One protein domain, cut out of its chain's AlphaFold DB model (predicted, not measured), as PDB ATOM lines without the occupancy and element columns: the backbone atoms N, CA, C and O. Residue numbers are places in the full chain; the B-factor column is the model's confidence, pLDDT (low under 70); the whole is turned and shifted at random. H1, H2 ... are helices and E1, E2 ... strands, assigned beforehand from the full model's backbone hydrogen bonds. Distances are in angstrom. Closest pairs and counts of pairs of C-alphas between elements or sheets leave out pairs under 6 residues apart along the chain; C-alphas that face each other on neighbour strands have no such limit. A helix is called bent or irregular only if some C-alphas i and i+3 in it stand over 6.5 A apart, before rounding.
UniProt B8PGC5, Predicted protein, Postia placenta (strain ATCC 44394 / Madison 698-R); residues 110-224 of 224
ATOM      1  N   SER A 110      19.744 -48.289 -31.422       82.88
ATOM      2  CA  SER A 110      20.307 -47.558 -32.565       82.88
ATOM      3  C   SER A 110      20.535 -46.077 -32.248       82.88
ATOM      4  O   SER A 110      21.522 -45.496 -32.697       82.88
ATOM      5  N   ARG A 111      19.682 -45.459 -31.417       84.56
ATOM      6  CA  ARG A 111      19.860 -44.060 -30.987       84.56
ATOM      7  C   ARG A 111      21.102 -43.863 -30.118       84.56
ATOM      8  O   ARG A 111      21.738 -42.815 -30.202       84.56
ATOM      9  N   GLN A 112      21.448 -44.854 -29.298       84.81
ATOM     10  CA  GLN A 112      22.621 -44.800 -28.425       84.81
ATOM     11  C   GLN A 112      23.910 -44.932 -29.240       84.81
ATOM     12  O   GLN A 112      24.839 -44.158 -29.016       84.81
ATOM     13  N   CYS A 113      23.934 -45.827 -30.234       84.75
ATOM     14  CA  CYS A 113      25.064 -45.953 -31.158       84.75
ATOM     15  C   CYS A 113      25.302 -44.659 -31.943       84.75
ATOM     16  O   CYS A 113      26.419 -44.151 -31.965       84.75
ATOM     17  N   ILE A 114      24.239 -44.070 -32.504       84.50
ATOM     18  CA  ILE A 114      24.329 -42.800 -33.237       84.50
ATOM     19  C   ILE A 114      24.879 -41.689 -32.336       84.50
ATOM     20  O   ILE A 114      25.773 -40.954 -32.748       84.50
ATOM     21  N   GLY A 115      24.380 -41.572 -31.101       85.19
ATOM     22  CA  GLY A 115      24.869 -40.574 -30.148       85.19
ATOM     23  C   GLY A 115      26.354 -40.746 -29.821       85.19
ATOM     24  O   GLY A 115      27.094 -39.763 -29.789       85.19
ATOM     25  N   TRP A 116      26.801 -41.989 -29.632       83.94
ATOM     26  CA  TRP A 116      28.198 -42.296 -29.333       83.94
ATOM     27  C   TRP A 116      29.124 -41.981 -30.508       83.94
ATOM     28  O   TRP A 116      30.156 -41.332 -30.333       83.94
ATOM     29  N   THR A 117      28.741 -42.377 -31.721       83.06
ATOM     30  CA  THR A 117      29.546 -42.096 -32.910       83.06
ATOM     31  C   THR A 117      29.555 -40.604 -33.239       83.06
ATOM     32  O   THR A 117      30.611 -40.062 -33.555       83.06
ATOM     33  N   LEU A 118      28.433 -39.893 -33.075       86.56
ATOM     34  CA  LEU A 118      28.406 -38.430 -33.205       86.56
ATOM     35  C   LEU A 118      29.367 -37.755 -32.231       86.56
ATOM     36  O   LEU A 118      30.089 -36.848 -32.634       86.56
ATOM     37  N   LEU A 119      29.404 -38.202 -30.973       85.19
ATOM     38  CA  LEU A 119      30.334 -37.667 -29.986       85.19
ATOM     39  C   LEU A 119      31.783 -37.837 -30.457       85.19
ATOM     40  O   LEU A 119      32.533 -36.866 -30.473       85.19
ATOM     41  N   GLN A 120      32.158 -39.035 -30.908       82.81
ATOM     42  CA  GLN A 120      33.514 -39.310 -31.379       82.81
ATOM     43  C   GLN A 120      33.898 -38.473 -32.610       82.81
ATOM     44  O   GLN A 120      34.976 -37.875 -32.620       82.81
ATOM     45  N   LEU A 121      33.019 -38.373 -33.618       82.62
ATOM     46  CA  LEU A 121      33.280 -37.560 -34.812       82.62
ATOM     47  C   LEU A 121      33.389 -36.071 -34.473       82.62
ATOM     48  O   LEU A 121      34.321 -35.405 -34.921       82.62
ATOM     49  N   VAL A 122      32.456 -35.543 -33.675       87.50
ATOM     50  CA  VAL A 122      32.450 -34.125 -33.299       87.50
ATOM     51  C   VAL A 122      33.689 -33.793 -32.476       87.50
ATOM     52  O   VAL A 122      34.345 -32.790 -32.746       87.50
ATOM     53  N   SER A 123      34.057 -34.632 -31.507       87.81
ATOM     54  CA  SER A 123      35.257 -34.397 -30.706       87.81
ATOM     55  C   SER A 123      36.531 -34.440 -31.555       87.81
ATOM     56  O   SER A 123      37.376 -33.559 -31.401       87.81
ATOM     57  N   ASN A 124      36.647 -35.382 -32.498       83.31
ATOM     58  CA  ASN A 124      37.787 -35.433 -33.417       83.31
ATOM     59  C   ASN A 124      37.848 -34.193 -34.324       83.31
ATOM     60  O   ASN A 124      38.902 -33.580 -34.471       83.31
ATOM     61  N   GLN A 125      36.705 -33.753 -34.859       86.31
ATOM     62  CA  GLN A 125      36.625 -32.537 -35.667       86.31
ATOM     63  C   GLN A 125      37.059 -31.298 -34.873       86.31
ATOM     64  O   GLN A 125      37.782 -30.452 -35.395       86.31
ATOM     65  N   VAL A 126      36.653 -31.187 -33.606       89.69
ATOM     66  CA  VAL A 126      37.042 -30.063 -32.743       89.69
ATOM     67  C   VAL A 126      38.546 -30.077 -32.456       89.69
ATOM     68  O   VAL A 126      39.172 -29.022 -32.523       89.69
ATOM     69  N   ILE A 127      39.144 -31.243 -32.185       88.00
ATOM     70  CA  ILE A 127      40.601 -31.367 -32.004       88.00
ATOM     71  C   ILE A 127      41.331 -30.899 -33.261       88.00
ATOM     72  O   ILE A 127      42.204 -30.035 -33.170       88.00
ATOM     73  N   THR A 128      40.947 -31.421 -34.427       85.19
ATOM     74  CA  THR A 128      41.541 -31.044 -35.714       85.19
ATOM     75  C   THR A 128      41.426 -29.543 -35.948       85.19
ATOM     76  O   THR A 128      42.420 -28.895 -36.274       85.19
ATOM     77  N   ILE A 129      40.258 -28.957 -35.657       87.81
ATOM     78  CA  ILE A 129      40.056 -27.516 -35.801       87.81
ATOM     79  C   ILE A 129      41.046 -26.726 -34.931       87.81
ATOM     80  O   ILE A 129      41.674 -25.761 -35.367       87.81
ATOM     81  N   VAL A 130      41.226 -27.148 -33.684       88.00
ATOM     82  CA  VAL A 130      42.144 -26.480 -32.763       88.00
ATOM     83  C   VAL A 130      43.597 -26.604 -33.238       88.00
ATOM     84  O   VAL A 130      44.312 -25.601 -33.258       88.00
ATOM     85  N   VAL A 131      44.037 -27.795 -33.655       85.62
ATOM     86  CA  VAL A 131      45.414 -28.034 -34.127       85.62
ATOM     87  C   VAL A 131      45.720 -27.222 -35.383       85.62
ATOM     88  O   VAL A 131      46.733 -26.519 -35.442       85.62
ATOM     89  N   GLU A 132      44.832 -27.261 -36.371       86.25
ATOM     90  CA  GLU A 132      44.994 -26.515 -37.618       86.25
ATOM     91  C   GLU A 132      44.937 -25.001 -37.372       86.25
ATOM     92  O   GLU A 132      45.735 -24.248 -37.935       86.25
ATOM     93  N   GLY A 133      44.100 -24.546 -36.435       84.75
ATOM     94  CA  GLY A 133      44.075 -23.156 -35.986       84.75
ATOM     95  C   GLY A 133      45.420 -22.672 -35.425       84.75
ATOM     96  O   GLY A 133      45.854 -21.558 -35.733       84.75
ATOM     97  N   ILE A 134      46.129 -23.506 -34.653       83.88
ATOM     98  CA  ILE A 134      47.473 -23.180 -34.136       83.88
ATOM     99  C   ILE A 134      48.485 -23.064 -35.281       83.88
ATOM    100  O   ILE A 134      49.321 -22.153 -35.275       83.88
ATOM    101  N   LEU A 135      48.423 -23.966 -36.266       83.75
ATOM    102  CA  LEU A 135      49.300 -23.926 -37.439       83.75
ATOM    103  C   LEU A 135      49.085 -22.636 -38.238       83.75
ATOM    104  O   LEU A 135      50.054 -21.934 -38.539       83.75
ATOM    105  N   VAL A 136      47.826 -22.261 -38.489       83.44
ATOM    106  CA  VAL A 136      47.476 -20.994 -39.147       83.44
ATOM    107  C   VAL A 136      48.005 -19.810 -38.341       83.44
ATOM    108  O   VAL A 136      48.660 -18.933 -38.902       83.44
ATOM    109  N   PHE A 137      47.817 -19.794 -37.019       76.88
ATOM    110  CA  PHE A 137      48.328 -18.724 -36.158       76.88
ATOM    111  C   PHE A 137      49.856 -18.569 -36.241       76.88
ATOM    112  O   PHE A 137      50.366 -17.449 -36.314       76.88
ATOM    113  N   ARG A 138      50.603 -19.680 -36.284       82.00
ATOM    114  CA  ARG A 138      52.065 -19.652 -36.464       82.00
ATOM    115  C   ARG A 138      52.469 -19.099 -37.830       82.00
ATOM    116  O   ARG A 138      53.393 -18.290 -37.902       82.00
ATOM    117  N   ILE A 139      51.759 -19.470 -38.895       80.81
ATOM    118  CA  ILE A 139      51.981 -18.919 -40.241       80.81
ATOM    119  C   ILE A 139      51.733 -17.403 -40.249       80.81
ATOM    120  O   ILE A 139      52.528 -16.649 -40.811       80.81
ATOM    121  N   CYS A 140      50.696 -16.934 -39.548       71.56
ATOM    122  CA  CYS A 140      50.398 -15.505 -39.410       71.56
ATOM    123  C   CYS A 140      51.542 -14.724 -38.748       71.56
ATOM    124  O   CYS A 140      51.767 -13.562 -39.087       71.56
ATOM    125  N   ALA A 141      52.250 -15.351 -37.805       73.62
ATOM    126  CA  ALA A 141      53.383 -14.743 -37.118       73.62
ATOM    127  C   ALA A 141      54.635 -14.650 -38.009       73.62
ATOM    128  O   ALA A 141      55.352 -13.657 -37.929       73.62
ATOM    129  N   MET A 142      54.883 -15.643 -38.873       79.00
ATOM    130  CA  MET A 142      56.031 -15.635 -39.793       79.00
ATOM    131  C   MET A 142      55.823 -14.729 -41.015       79.00
ATOM    132  O   MET A 142      56.770 -14.099 -41.480       79.00
ATOM    133  N   TYR A 143      54.597 -14.621 -41.532       76.56
ATOM    134  CA  TYR A 143      54.323 -13.951 -42.808       76.56
ATOM    135  C   TYR A 143      53.984 -12.456 -42.666       76.56
ATOM    136  O   TYR A 143      52.953 -11.996 -43.158       76.56
ATOM    137  N   ASN A 144      54.835 -11.716 -41.938       69.75
ATOM    138  CA  ASN A 144      54.844 -10.255 -41.730       69.75
ATOM    139  C   ASN A 144      53.529  -9.512 -42.068       69.75
ATOM    140  O   ASN A 144      53.490  -8.604 -42.897       69.75
ATOM    141  N   ARG A 145      52.433  -9.931 -41.421       65.00
ATOM    142  CA  ARG A 145      51.116  -9.281 -41.413       65.00
ATOM    143  C   ARG A 145      50.525  -8.908 -42.786       65.00
ATOM    144  O   ARG A 145      49.685  -8.005 -42.838       65.00
ATOM    145  N   ASN A 146      50.875  -9.602 -43.877       78.75
ATOM    146  CA  ASN A 146      50.136  -9.439 -45.131       78.75
ATOM    147  C   ASN A 146      48.726 -10.023 -44.953       78.75
ATOM    148  O   ASN A 146      48.517 -11.237 -44.994       78.75
ATOM    149  N   LYS A 147      47.758  -9.132 -44.711       80.44
ATOM    150  CA  LYS A 147      46.382  -9.486 -44.335       80.44
ATOM    151  C   LYS A 147      45.691 -10.344 -45.394       80.44
ATOM    152  O   LYS A 147      44.845 -11.151 -45.035       80.44
ATOM    153  N   TRP A 148      46.073 -10.212 -46.664       85.75
ATOM    154  CA  TRP A 148      45.488 -10.986 -47.759       85.75
ATOM    155  C   TRP A 148      45.776 -12.476 -47.648       85.75
ATOM    156  O   TRP A 148      44.853 -13.279 -47.696       85.75
ATOM    157  N   ILE A 149      47.037 -12.845 -47.433       86.44
ATOM    158  CA  ILE A 149      47.438 -14.252 -47.317       86.44
ATOM    159  C   ILE A 149      46.806 -14.881 -46.076       86.44
ATOM    160  O   ILE A 149      46.316 -16.004 -46.136       86.44
ATOM    161  N   LEU A 150      46.730 -14.122 -44.982       80.88
ATOM    162  CA  LEU A 150      46.047 -14.554 -43.767       80.88
ATOM    163  C   LEU A 150      44.561 -14.825 -44.024       80.88
ATOM    164  O   LEU A 150      44.076 -15.903 -43.697       80.88
ATOM    165  N   ILE A 151      43.854 -13.879 -44.646       85.81
ATOM    166  CA  ILE A 151      42.425 -14.016 -44.947       85.81
ATOM    167  C   ILE A 151      42.182 -15.202 -45.884       85.81
ATOM    168  O   ILE A 151      41.302 -16.010 -45.606       85.81
ATOM    169  N   VAL A 152      42.976 -15.352 -46.948       90.19
ATOM    170  CA  VAL A 152      42.826 -16.456 -47.910       90.19
ATOM    171  C   VAL A 152      43.011 -17.809 -47.224       90.19
ATOM    172  O   VAL A 152      42.159 -18.682 -47.368       90.19
ATOM    173  N   ILE A 153      44.078 -17.973 -46.436       88.31
ATOM    174  CA  ILE A 153      44.350 -19.230 -45.728       88.31
ATOM    175  C   ILE A 153      43.260 -19.511 -44.688       88.31
ATOM    176  O   ILE A 153      42.771 -20.634 -44.613       88.31
ATOM    177  N   SER A 154      42.835 -18.504 -43.917       84.62
ATOM    178  CA  SER A 154      41.771 -18.670 -42.920       84.62
ATOM    179  C   SER A 154      40.419 -19.018 -43.547       84.62
ATOM    180  O   SER A 154      39.714 -19.861 -43.001       84.62
ATOM    181  N   ILE A 155      40.056 -18.414 -44.685       90.06
ATOM    182  CA  ILE A 155      38.811 -18.734 -45.402       90.06
ATOM    183  C   ILE A 155      38.867 -20.149 -45.964       90.06
ATOM    184  O   ILE A 155      37.909 -20.900 -45.798       90.06
ATOM    185  N   LEU A 156      39.976 -20.524 -46.607       88.31
ATOM    186  CA  LEU A 156      40.147 -21.863 -47.166       88.31
ATOM    187  C   LEU A 156      40.008 -22.924 -46.070       88.31
ATOM    188  O   LEU A 156      39.252 -23.879 -46.215       88.31
ATOM    189  N   TYR A 157      40.683 -22.699 -44.948       87.50
ATOM    190  CA  TYR A 157      40.624 -23.555 -43.776       87.50
ATOM    191  C   TYR A 157      39.206 -23.661 -43.187       87.50
ATOM    192  O   TYR A 157      38.696 -24.763 -42.987       87.50
ATOM    193  N   ALA A 158      38.528 -22.527 -42.969       89.12
ATOM    194  CA  ALA A 158      37.153 -22.523 -42.479       89.12
ATOM    195  C   ALA A 158      36.203 -23.241 -43.451       89.12
ATOM    196  O   ALA A 158      35.318 -23.975 -43.017       89.12
ATOM    197  N   GLY A 159      36.413 -23.076 -44.760       88.75
ATOM    198  CA  GLY A 159      35.669 -23.780 -45.798       88.75
ATOM    199  C   GLY A 159      35.818 -25.294 -45.685       88.75
ATOM    200  O   GLY A 159      34.810 -25.994 -45.660       88.75
ATOM    201  N   VAL A 160      37.049 -25.795 -45.542       84.12
ATOM    202  CA  VAL A 160      37.319 -27.230 -45.355       84.12
ATOM    203  C   VAL A 160      36.689 -27.751 -44.059       84.12
ATOM    204  O   VAL A 160      36.018 -28.779 -44.067       84.12
ATOM    205  N   ALA A 161      36.820 -27.025 -42.948       86.62
ATOM    206  CA  ALA A 161      36.212 -27.438 -41.682       86.62
ATOM    207  C   ALA A 161      34.675 -27.521 -41.770       86.62
ATOM    208  O   ALA A 161      34.068 -28.465 -41.260       86.62
ATOM    209  N   VAL A 162      34.039 -26.559 -42.449       89.69
ATOM    210  CA  VAL A 162      32.583 -26.539 -42.648       89.69
ATOM    211  C   VAL A 162      32.134 -27.675 -43.562       89.69
ATOM    212  O   VAL A 162      31.158 -28.351 -43.240       89.69
ATOM    213  N   THR A 163      32.831 -27.928 -44.673       84.56
ATOM    214  CA  THR A 163      32.461 -29.026 -45.577       84.56
ATOM    215  C   THR A 163      32.583 -30.380 -44.888       84.56
ATOM    216  O   THR A 163      31.670 -31.196 -45.020       84.56
ATOM    217  N   MET A 164      33.631 -30.603 -44.084       80.25
ATOM    218  CA  MET A 164      33.768 -31.833 -43.295       80.25
ATOM    219  C   MET A 164      32.653 -31.977 -42.252       80.25
ATOM    220  O   MET A 164      32.050 -33.046 -42.152       80.25
ATOM    221  N   ALA A 165      32.304 -30.907 -41.531       85.31
ATOM    222  CA  ALA A 165      31.222 -30.936 -40.546       85.31
ATOM    223  C   ALA A 165      29.853 -31.246 -41.181       85.31
ATOM    224  O   ALA A 165      29.099 -32.076 -40.669       85.31
ATOM    225  N   VAL A 166      29.548 -30.624 -42.325       87.06
ATOM    226  CA  VAL A 166      28.308 -30.869 -43.077       87.06
ATOM    227  C   VAL A 166      28.266 -32.301 -43.609       87.06
ATOM    228  O   VAL A 166      27.251 -32.979 -43.453       87.06
ATOM    229  N   ALA A 167      29.366 -32.794 -44.185       80.81
ATOM    230  CA  ALA A 167      29.451 -34.165 -44.677       80.81
ATOM    231  C   ALA A 167      29.205 -35.184 -43.557       80.81
ATOM    232  O   ALA A 167      28.443 -36.131 -43.753       80.81
ATOM    233  N   CYS A 168      29.780 -34.966 -42.372       78.94
ATOM    234  CA  CYS A 168      29.558 -35.819 -41.207       78.94
ATOM    235  C   CYS A 168      28.088 -35.796 -40.762       78.94
ATOM    236  O   CYS A 168      27.476 -36.851 -40.614       78.94
ATOM    237  N   PHE A 169      27.493 -34.607 -40.618       83.44
ATOM    238  CA  PHE A 169      26.102 -34.465 -40.178       83.44
ATOM    239  C   PHE A 169      25.101 -35.125 -41.138       83.44
ATOM    240  O   PHE A 169      24.124 -35.721 -40.694       83.44
ATOM    241  N   LEU A 170      25.356 -35.060 -42.447       83.62
ATOM    242  CA  LEU A 170      24.501 -35.686 -43.459       83.62
ATOM    243  C   LEU A 170      24.726 -37.200 -43.580       83.62
ATOM    244  O   LEU A 170      23.797 -37.937 -43.914       83.62
ATOM    245  N   SER A 171      25.944 -37.673 -43.316       80.69
ATOM    246  CA  SER A 171      26.314 -39.079 -43.519       80.69
ATOM    247  C   SER A 171      25.894 -39.976 -42.353       80.69
ATOM    248  O   SER A 171      25.408 -41.080 -42.584       80.69
ATOM    249  N   VAL A 172      26.015 -39.502 -41.109       80.94
ATOM    250  CA  VAL A 172      25.700 -40.281 -39.896       80.94
ATOM    251  C   VAL A 172      24.254 -40.807 -39.827       80.94
ATOM    252  O   VAL A 172      24.090 -41.994 -39.538       80.94
ATOM    253  N   PRO A 173      23.193 -40.017 -40.098       81.56
ATOM    254  CA  PRO A 173      21.820 -40.521 -40.003       81.56
ATOM    255  C   PRO A 173      21.474 -41.543 -41.094       81.56
ATOM    256  O   PRO A 173      20.533 -42.312 -40.925       81.56
ATOM    257  N   ASN A 174      22.221 -41.553 -42.201       78.31
ATOM    258  CA  ASN A 174      21.999 -42.456 -43.331       78.31
ATOM    259  C   ASN A 174      22.848 -43.739 -43.256       78.31
ATOM    260  O   ASN A 174      22.700 -44.614 -44.110       78.31
ATOM    261  N   ALA A 175      23.736 -43.858 -42.265       77.00
ATOM    262  CA  ALA A 175      24.536 -45.058 -42.045       77.00
ATOM    263  C   ALA A 175      23.700 -46.168 -41.388       77.00
ATOM    264  O   ALA A 175      22.843 -45.896 -40.540       77.00
ATOM    265  N   LYS A 176      23.957 -47.429 -41.759       79.88
ATOM    266  CA  LYS A 176      23.339 -48.584 -41.089       79.88
ATOM    267  C   LYS A 176      24.241 -49.093 -39.970       79.88
ATOM    268  O   LYS A 176      25.443 -49.273 -40.165       79.88
ATOM    269  N   TRP A 177      23.623 -49.359 -38.822       74.69
ATOM    270  CA  TRP A 177      24.293 -49.751 -37.583       74.69
ATOM    271  C   TRP A 177      23.899 -51.165 -37.181       74.69
ATOM    272  O   TRP A 177      22.728 -51.543 -37.278       74.69
ATOM    273  N   THR A 178      24.859 -51.934 -36.683       76.50
ATOM    274  CA  THR A 178      24.582 -53.202 -36.002       76.50
ATOM    275  C   THR A 178      24.200 -52.973 -34.536       76.50
ATOM    276  O   THR A 178      24.489 -51.910 -33.977       76.50
ATOM    277  N   PRO A 179      23.597 -53.973 -33.862       76.00
ATOM    278  CA  PRO A 179      23.306 -53.913 -32.425       76.00
ATOM    279  C   PRO A 179      24.538 -53.694 -31.530       76.00
ATOM    280  O   PRO A 179      24.393 -53.369 -30.356       76.00
ATOM    281  N   GLN A 180      25.743 -53.897 -32.067       71.75
ATOM    282  CA  GLN A 180      27.031 -53.703 -31.399       71.75
ATOM    283  C   GLN A 180      27.680 -52.355 -31.759       71.75
ATOM    284  O   GLN A 180      28.878 -52.179 -31.564       71.75
ATOM    285  N   CYS A 181      26.899 -51.413 -32.300       75.06
ATOM    286  CA  CYS A 181      27.348 -50.086 -32.725       75.06
ATOM    287  C   CYS A 181      28.489 -50.095 -33.757       75.06
ATOM    288  O   CYS A 181      29.273 -49.149 -33.808       75.06
ATOM    289  N   LEU A 182      28.566 -51.135 -34.595       73.62
ATOM    290  CA  LEU A 182      29.496 -51.193 -35.723       73.62
ATOM    291  C   LEU A 182      28.802 -50.678 -36.990       73.62
ATOM    292  O   LEU A 182      27.642 -51.020 -37.255       73.62
ATOM    293  N   VAL A 183      29.510 -49.868 -37.777       70.12
ATOM    294  CA  VAL A 183      29.017 -49.372 -39.066       70.12
ATOM    295  C   VAL A 183      29.195 -50.459 -40.116       70.12
ATOM    296  O   VAL A 183      30.305 -50.933 -40.326       70.12
ATOM    297  N   THR A 184      28.111 -50.861 -40.777       67.94
ATOM    298  CA  THR A 184      28.163 -51.897 -41.826       67.94
ATOM    299  C   THR A 184      27.960 -51.355 -43.229       67.94
ATOM    300  O   THR A 184      28.518 -51.909 -44.168       67.94
ATOM    301  N   ASP A 185      27.206 -50.265 -43.371       65.62
ATOM    302  CA  ASP A 185      27.030 -49.558 -44.638       65.62
ATOM    303  C   ASP A 185      27.288 -48.065 -44.418       65.62
ATOM    304  O   ASP A 185      26.581 -47.404 -43.646       65.62
ATOM    305  N   VAL A 186      28.274 -47.527 -45.140       66.88
ATOM    306  CA  VAL A 186      28.563 -46.089 -45.217       66.88
ATOM    307  C   VAL A 186      28.012 -45.555 -46.546       66.88
ATOM    308  O   VAL A 186      28.201 -46.202 -47.580       66.88
ATOM    309  N   PRO A 187      27.348 -44.385 -46.580       68.69
ATOM    310  CA  PRO A 187      26.855 -43.819 -47.828       68.69
ATOM    311  C   PRO A 187      27.984 -43.607 -48.861       68.69
ATOM    312  O   PRO A 187      29.078 -43.150 -48.513       68.69
ATOM    313  N   PRO A 188      27.720 -43.867 -50.156       66.12
ATOM    314  CA  PRO A 188      28.733 -43.849 -51.218       66.12
ATOM    315  C   PRO A 188      29.347 -42.464 -51.470       66.12
ATOM    316  O   PRO A 188      30.440 -42.364 -52.025       66.12
ATOM    317  N   ILE A 189      28.685 -41.392 -51.025       67.25
ATOM    318  CA  ILE A 189      29.233 -40.027 -51.042       67.25
ATOM    319  C   ILE A 189      30.524 -39.961 -50.217       67.25
ATOM    320  O   ILE A 189      31.483 -39.318 -50.628       67.25
ATOM    321  N   TYR A 190      30.574 -40.680 -49.092       62.09
ATOM    322  CA  TYR A 190      31.776 -40.761 -48.276       62.09
ATOM    323  C   TYR A 190      32.833 -41.602 -49.002       62.09
ATOM    324  O   TYR A 190      33.899 -41.094 -49.332       62.09
ATOM    325  N   GLY A 191      32.518 -42.854 -49.356       65.31
ATOM    326  CA  GLY A 191      33.478 -43.780 -49.980       65.31
ATOM    327  C   GLY A 191      34.098 -43.281 -51.295       65.31
ATOM    328  O   GLY A 191      35.280 -43.510 -51.544       65.31
ATOM    329  N   SER A 192      33.346 -42.544 -52.116       66.12
ATOM    330  CA  SER A 192      33.845 -41.993 -53.387       66.12
ATOM    331  C   SER A 192      34.893 -40.889 -53.206       66.12
ATOM    332  O   SER A 192      35.893 -40.890 -53.925       66.12
ATOM    333  N   TYR A 193      34.728 -40.004 -52.215       66.06
ATOM    334  CA  TYR A 193      35.737 -39.004 -51.841       66.06
ATOM    335  C   TYR A 193      37.063 -39.668 -51.434       66.06
ATOM    336  O   TYR A 193      38.142 -39.261 -51.866       66.06
ATOM    337  N   TRP A 194      36.973 -40.757 -50.671       62.19
ATOM    338  CA  TRP A 194      38.121 -41.539 -50.215       62.19
ATOM    339  C   TRP A 194      38.837 -42.288 -51.329       62.19
ATOM    340  O   TRP A 194      40.064 -42.218 -51.428       62.19
ATOM    341  N   CYS A 195      38.087 -42.968 -52.199       63.62
ATOM    342  CA  CYS A 195      38.653 -43.625 -53.372       63.62
ATOM    343  C   CYS A 195      39.340 -42.616 -54.295       63.62
ATOM    344  O   CYS A 195      40.428 -42.900 -54.789       63.62
ATOM    345  N   TYR A 196      38.753 -41.431 -54.481       68.06
ATOM    346  CA  TYR A 196      39.365 -40.369 -55.270       68.06
ATOM    347  C   TYR A 196      40.712 -39.935 -54.676       68.06
ATOM    348  O   TYR A 196      41.726 -40.011 -55.366       68.06
ATOM    349  N   ILE A 197      40.768 -39.584 -53.387       64.06
ATOM    350  CA  ILE A 197      42.018 -39.156 -52.733       64.06
ATOM    351  C   ILE A 197      43.068 -40.270 -52.709       64.06
ATOM    352  O   ILE A 197      44.242 -40.014 -52.976       64.06
ATOM    353  N   SER A 198      42.663 -41.507 -52.419       61.81
ATOM    354  CA  SER A 198      43.577 -42.648 -52.402       61.81
ATOM    355  C   SER A 198      44.155 -42.897 -53.798       61.81
ATOM    356  O   SER A 198      45.373 -42.986 -53.945       61.81
ATOM    357  N   SER A 199      43.318 -42.875 -54.842       67.50
ATOM    358  CA  SER A 199      43.753 -43.089 -56.230       67.50
ATOM    359  C   SER A 199      44.775 -42.060 -56.724       67.50
ATOM    360  O   SER A 199      45.666 -42.418 -57.486       67.50
ATOM    361  N   GLN A 200      44.700 -40.812 -56.251       64.38
ATOM    362  CA  GLN A 200      45.640 -39.748 -56.628       64.38
ATOM    363  C   GLN A 200      47.015 -39.891 -55.952       64.38
ATOM    364  O   GLN A 200      47.995 -39.330 -56.435       64.38
ATOM    365  N   ASN A 201      47.109 -40.635 -54.843       58.19
ATOM    366  CA  ASN A 201      48.338 -40.782 -54.054       58.19
ATOM    367  C   ASN A 201      49.025 -42.155 -54.218       58.19
ATOM    368  O   ASN A 201      50.120 -42.349 -53.681       58.19
ATOM    369  N   LEU A 202      48.429 -43.098 -54.967       56.50
ATOM    370  CA  LEU A 202      49.023 -44.405 -55.283       56.50
ATOM    371  C   LEU A 202      50.233 -44.238 -56.226       56.50
ATOM    372  O   LEU A 202      50.126 -44.360 -57.442       56.50
ATOM    373  N   GLY A 203      51.403 -43.945 -55.661       62.06
ATOM    374  CA  GLY A 203      52.669 -43.937 -56.403       62.06
ATOM    375  C   GLY A 203      53.762 -43.028 -55.844       62.06
ATOM    376  O   GLY A 203      54.929 -43.265 -56.138       62.06
ATOM    377  N   GLN A 204      53.426 -42.019 -55.029       63.31
ATOM    378  CA  GLN A 204      54.413 -41.042 -54.529       63.31
ATOM    379  C   GLN A 204      54.725 -41.155 -53.030       63.31
ATOM    380  O   GLN A 204      55.839 -40.831 -52.624       63.31
ATOM    381  N   TYR A 205      53.796 -41.649 -52.203       62.72
ATOM    382  CA  TYR A 205      53.981 -41.773 -50.751       62.72
ATOM    383  C   TYR A 205      53.348 -43.065 -50.218       62.72
ATOM    384  O   TYR A 205      52.417 -43.602 -50.815       62.72
ATOM    385  N   SER A 206      53.841 -43.568 -49.078       64.25
ATOM    386  CA  SER A 206      53.211 -44.710 -48.401       64.25
ATOM    387  C   SER A 206      51.779 -44.355 -47.993       64.25
ATOM    388  O   SER A 206      51.536 -43.269 -47.462       64.25
ATOM    389  N   ILE A 207      50.840 -45.281 -48.202       60.88
ATOM    390  CA  ILE A 207      49.416 -45.110 -47.869       60.88
ATOM    391  C   ILE A 207      49.251 -44.707 -46.395       60.88
ATOM    392  O   ILE A 207      48.458 -43.825 -46.080       60.88
ATOM    393  N   LEU A 208      50.081 -45.272 -45.509       57.41
ATOM    394  CA  LEU A 208      50.119 -44.932 -44.085       57.41
ATOM    395  C   LEU A 208      50.494 -43.462 -43.839       57.41
ATOM    396  O   LEU A 208      49.913 -42.811 -42.975       57.41
ATOM    397  N   PHE A 209      51.446 -42.927 -44.607       58.56
ATOM    398  CA  PHE A 209      51.890 -41.542 -44.468       58.56
ATOM    399  C   PHE A 209      50.801 -40.563 -44.913       58.56
ATOM    400  O   PHE A 209      50.544 -39.590 -44.213       58.56
ATOM    401  N   SER A 210      50.110 -40.841 -46.025       57.94
ATOM    402  CA  SER A 210      48.985 -40.003 -46.470       57.94
ATOM    403  C   SER A 210      47.807 -40.067 -45.491       57.94
ATOM    404  O   SER A 210      47.221 -39.036 -45.178       57.94
ATOM    405  N   LEU A 211      47.508 -41.257 -44.953       58.81
ATOM    406  CA  LEU A 211      46.454 -41.462 -43.951       58.81
ATOM    407  C   LEU A 211      46.715 -40.706 -42.647       58.81
ATOM    408  O   LEU A 211      45.797 -40.115 -42.081       58.81
ATOM    409  N   MET A 212      47.956 -40.733 -42.161       57.31
ATOM    410  CA  MET A 212      48.362 -40.000 -40.960       57.31
ATOM    411  C   MET A 212      48.378 -38.486 -41.207       57.31
ATOM    412  O   MET A 212      47.903 -37.730 -40.364       57.31
ATOM    413  N   ARG A 213      48.881 -38.044 -42.371       60.97
ATOM    414  CA  ARG A 213      48.994 -36.623 -42.740       60.97
ATOM    415  C   ARG A 213      47.637 -35.933 -42.826       60.97
ATOM    416  O   ARG A 213      47.494 -34.831 -42.310       60.97
ATOM    417  N   ASP A 214      46.661 -36.579 -43.456       55.81
ATOM    418  CA  ASP A 214      45.372 -35.950 -43.763       55.81
ATOM    419  C   ASP A 214      44.331 -36.178 -42.637       55.81
ATOM    420  O   ASP A 214      43.140 -35.946 -42.832       55.81
ATOM    421  N   GLY A 215      44.754 -36.675 -41.459       54.56
ATOM    422  CA  GLY A 215      43.868 -36.968 -40.315       54.56
ATOM    423  C   GLY A 215      42.835 -38.063 -40.600       54.56
ATOM    424  O   GLY A 215      41.881 -38.277 -39.853       54.56
ATOM    425  N   THR A 216      43.023 -38.756 -41.714       62.12
ATOM    426  CA  THR A 216      42.054 -39.632 -42.343       62.12
ATOM    427  C   THR A 216      42.043 -41.036 -41.724       62.12
ATOM    428  O   THR A 216      41.022 -41.725 -41.735       62.12
ATOM    429  N   TRP A 217      43.132 -41.423 -41.062       57.50
ATOM    430  CA  TRP A 217      43.207 -42.612 -40.209       57.50
ATOM    431  C   TRP A 217      42.057 -42.701 -39.183       57.50
ATOM    432  O   TRP A 217      41.526 -43.786 -38.965       57.50
ATOM    433  N   ALA A 218      41.600 -41.573 -38.622       56.00
ATOM    434  CA  ALA A 218      40.491 -41.532 -37.664       56.00
ATOM    435  C   ALA A 218      39.173 -42.060 -38.247       56.00
ATOM    436  O   ALA A 218      38.422 -42.753 -37.566       56.00
ATOM    437  N   TYR A 219      38.916 -41.795 -39.525       56.47
ATOM    438  CA  TYR A 219      37.718 -42.275 -40.205       56.47
ATOM    439  C   TYR A 219      37.831 -43.741 -40.611       56.47
ATOM    440  O   TYR A 219      36.843 -44.461 -40.532       56.47
ATOM    441  N   VAL A 220      39.029 -44.202 -40.980       55.97
ATOM    442  CA  VAL A 220      39.284 -45.632 -41.213       55.97
ATOM    443  C   VAL A 220      39.068 -46.432 -39.929       55.97
ATOM    444  O   VAL A 220      38.493 -47.504 -39.983       55.97
ATOM    445  N   MET A 221      39.435 -45.898 -38.763       55.31
ATOM    446  CA  MET A 221      39.158 -46.560 -37.481       55.31
ATOM    447  C   MET A 221      37.677 -46.537 -37.075       55.31
ATOM    448  O   MET A 221      37.245 -47.402 -36.323       55.31
ATOM    449  N   MET A 222      36.905 -45.540 -37.522       52.75
ATOM    450  CA  MET A 222      35.473 -45.436 -37.203       52.75
ATOM    451  C   MET A 222      34.578 -46.236 -38.159       52.75
ATOM    452  O   MET A 222      33.462 -46.590 -37.784       52.75
ATOM    453  N   PHE A 223      35.038 -46.490 -39.388       50.78
ATOM    454  CA  PHE A 223      34.233 -47.072 -40.468       50.78
ATOM    455  C   PHE A 223      34.842 -48.321 -41.132       50.78
ATOM    456  O   PHE A 223      34.217 -48.857 -42.048       50.78
ATOM    457  N   GLY A 224      36.051 -48.736 -40.745       42.53
ATOM    458  CA  GLY A 224      36.804 -49.850 -41.336       42.53
ATOM    459  C   GLY A 224      36.800 -51.124 -40.506       42.53
ATOM    460  O   GLY A 224      36.518 -51.055 -39.290       42.53
TER     461      GLY A 224
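AT A GLANCE: This is residues 110 to 224 of the 224 residues of the protein "Predicted protein" of Postia placenta (strain ATCC 44394 / Madison 698-R) (UniProt B8PGC5). Look first for a long helical hairpin, H1 and H2 side by side and running opposite ways, with a looser arm of chain, E1, H3, H4 and H5, looping away from it and folding back so that H5 comes near H1. The turn of the hairpin, residues 142 to 148, sticks out free. The printed part has 115 residues, with five named helices and one named strand in the order H1, H2, E1, H3, H4, H5, and its class is mostly helix. The whole is loose, with a radius of gyration of the C-alphas of 16.6 A, and flat, spanning 55 by 35 by 19 A.

IN THESE COORDINATES: Find C-alpha 110 at (20.307, -47.558, -32.565); from there H1, residues 110 to 142, runs 48.5 A to C-alpha 142 at (56.031, -15.635, -39.793). H2, residues 147 to 174, runs 41.0 A; it is irregular, but only just, with C-alphas 170 and 173 6.52 A apart. Next come E1, residues 183 to 185, and H3, residues 188 to 201, 20.0 A long. H4 is residues 207 to 213, and H5, residues 217 to 223, ends at C-alpha 223 (34.233, -47.072, -40.468).

HOW THE PARTS SIT: H1 and H2 touch at a shallow tilt of 8 degrees, closest at the C-alphas of Cys 140 and Leu 150, 6.2 A. H5 is close to H1 but not clearly touching, the closest C-alphas, Asn 124 and Ala 218, being 7.9 A apart. H3 touches H4 only at the corner, and only just, with 3 pairs of C-alphas within 8 A, the closest Asn 201 and Ile 207 at 7.6 A. E1 pairs with no named strand, but residues 176 to 177 pair antiparallel with it. Every O i to N i+4 pair is within hydrogen-bond range in H1, H4 and H5, against 22 of 24 in H2 and 9 of 10 in H3.

THE WHOLE: The two C-alphas farthest apart, Asn 144 and Pro 179, are 54.7 A apart. The printed part has no cut and no long link. Confidence is under 70 at residues 144 to 145 and 184 to 224.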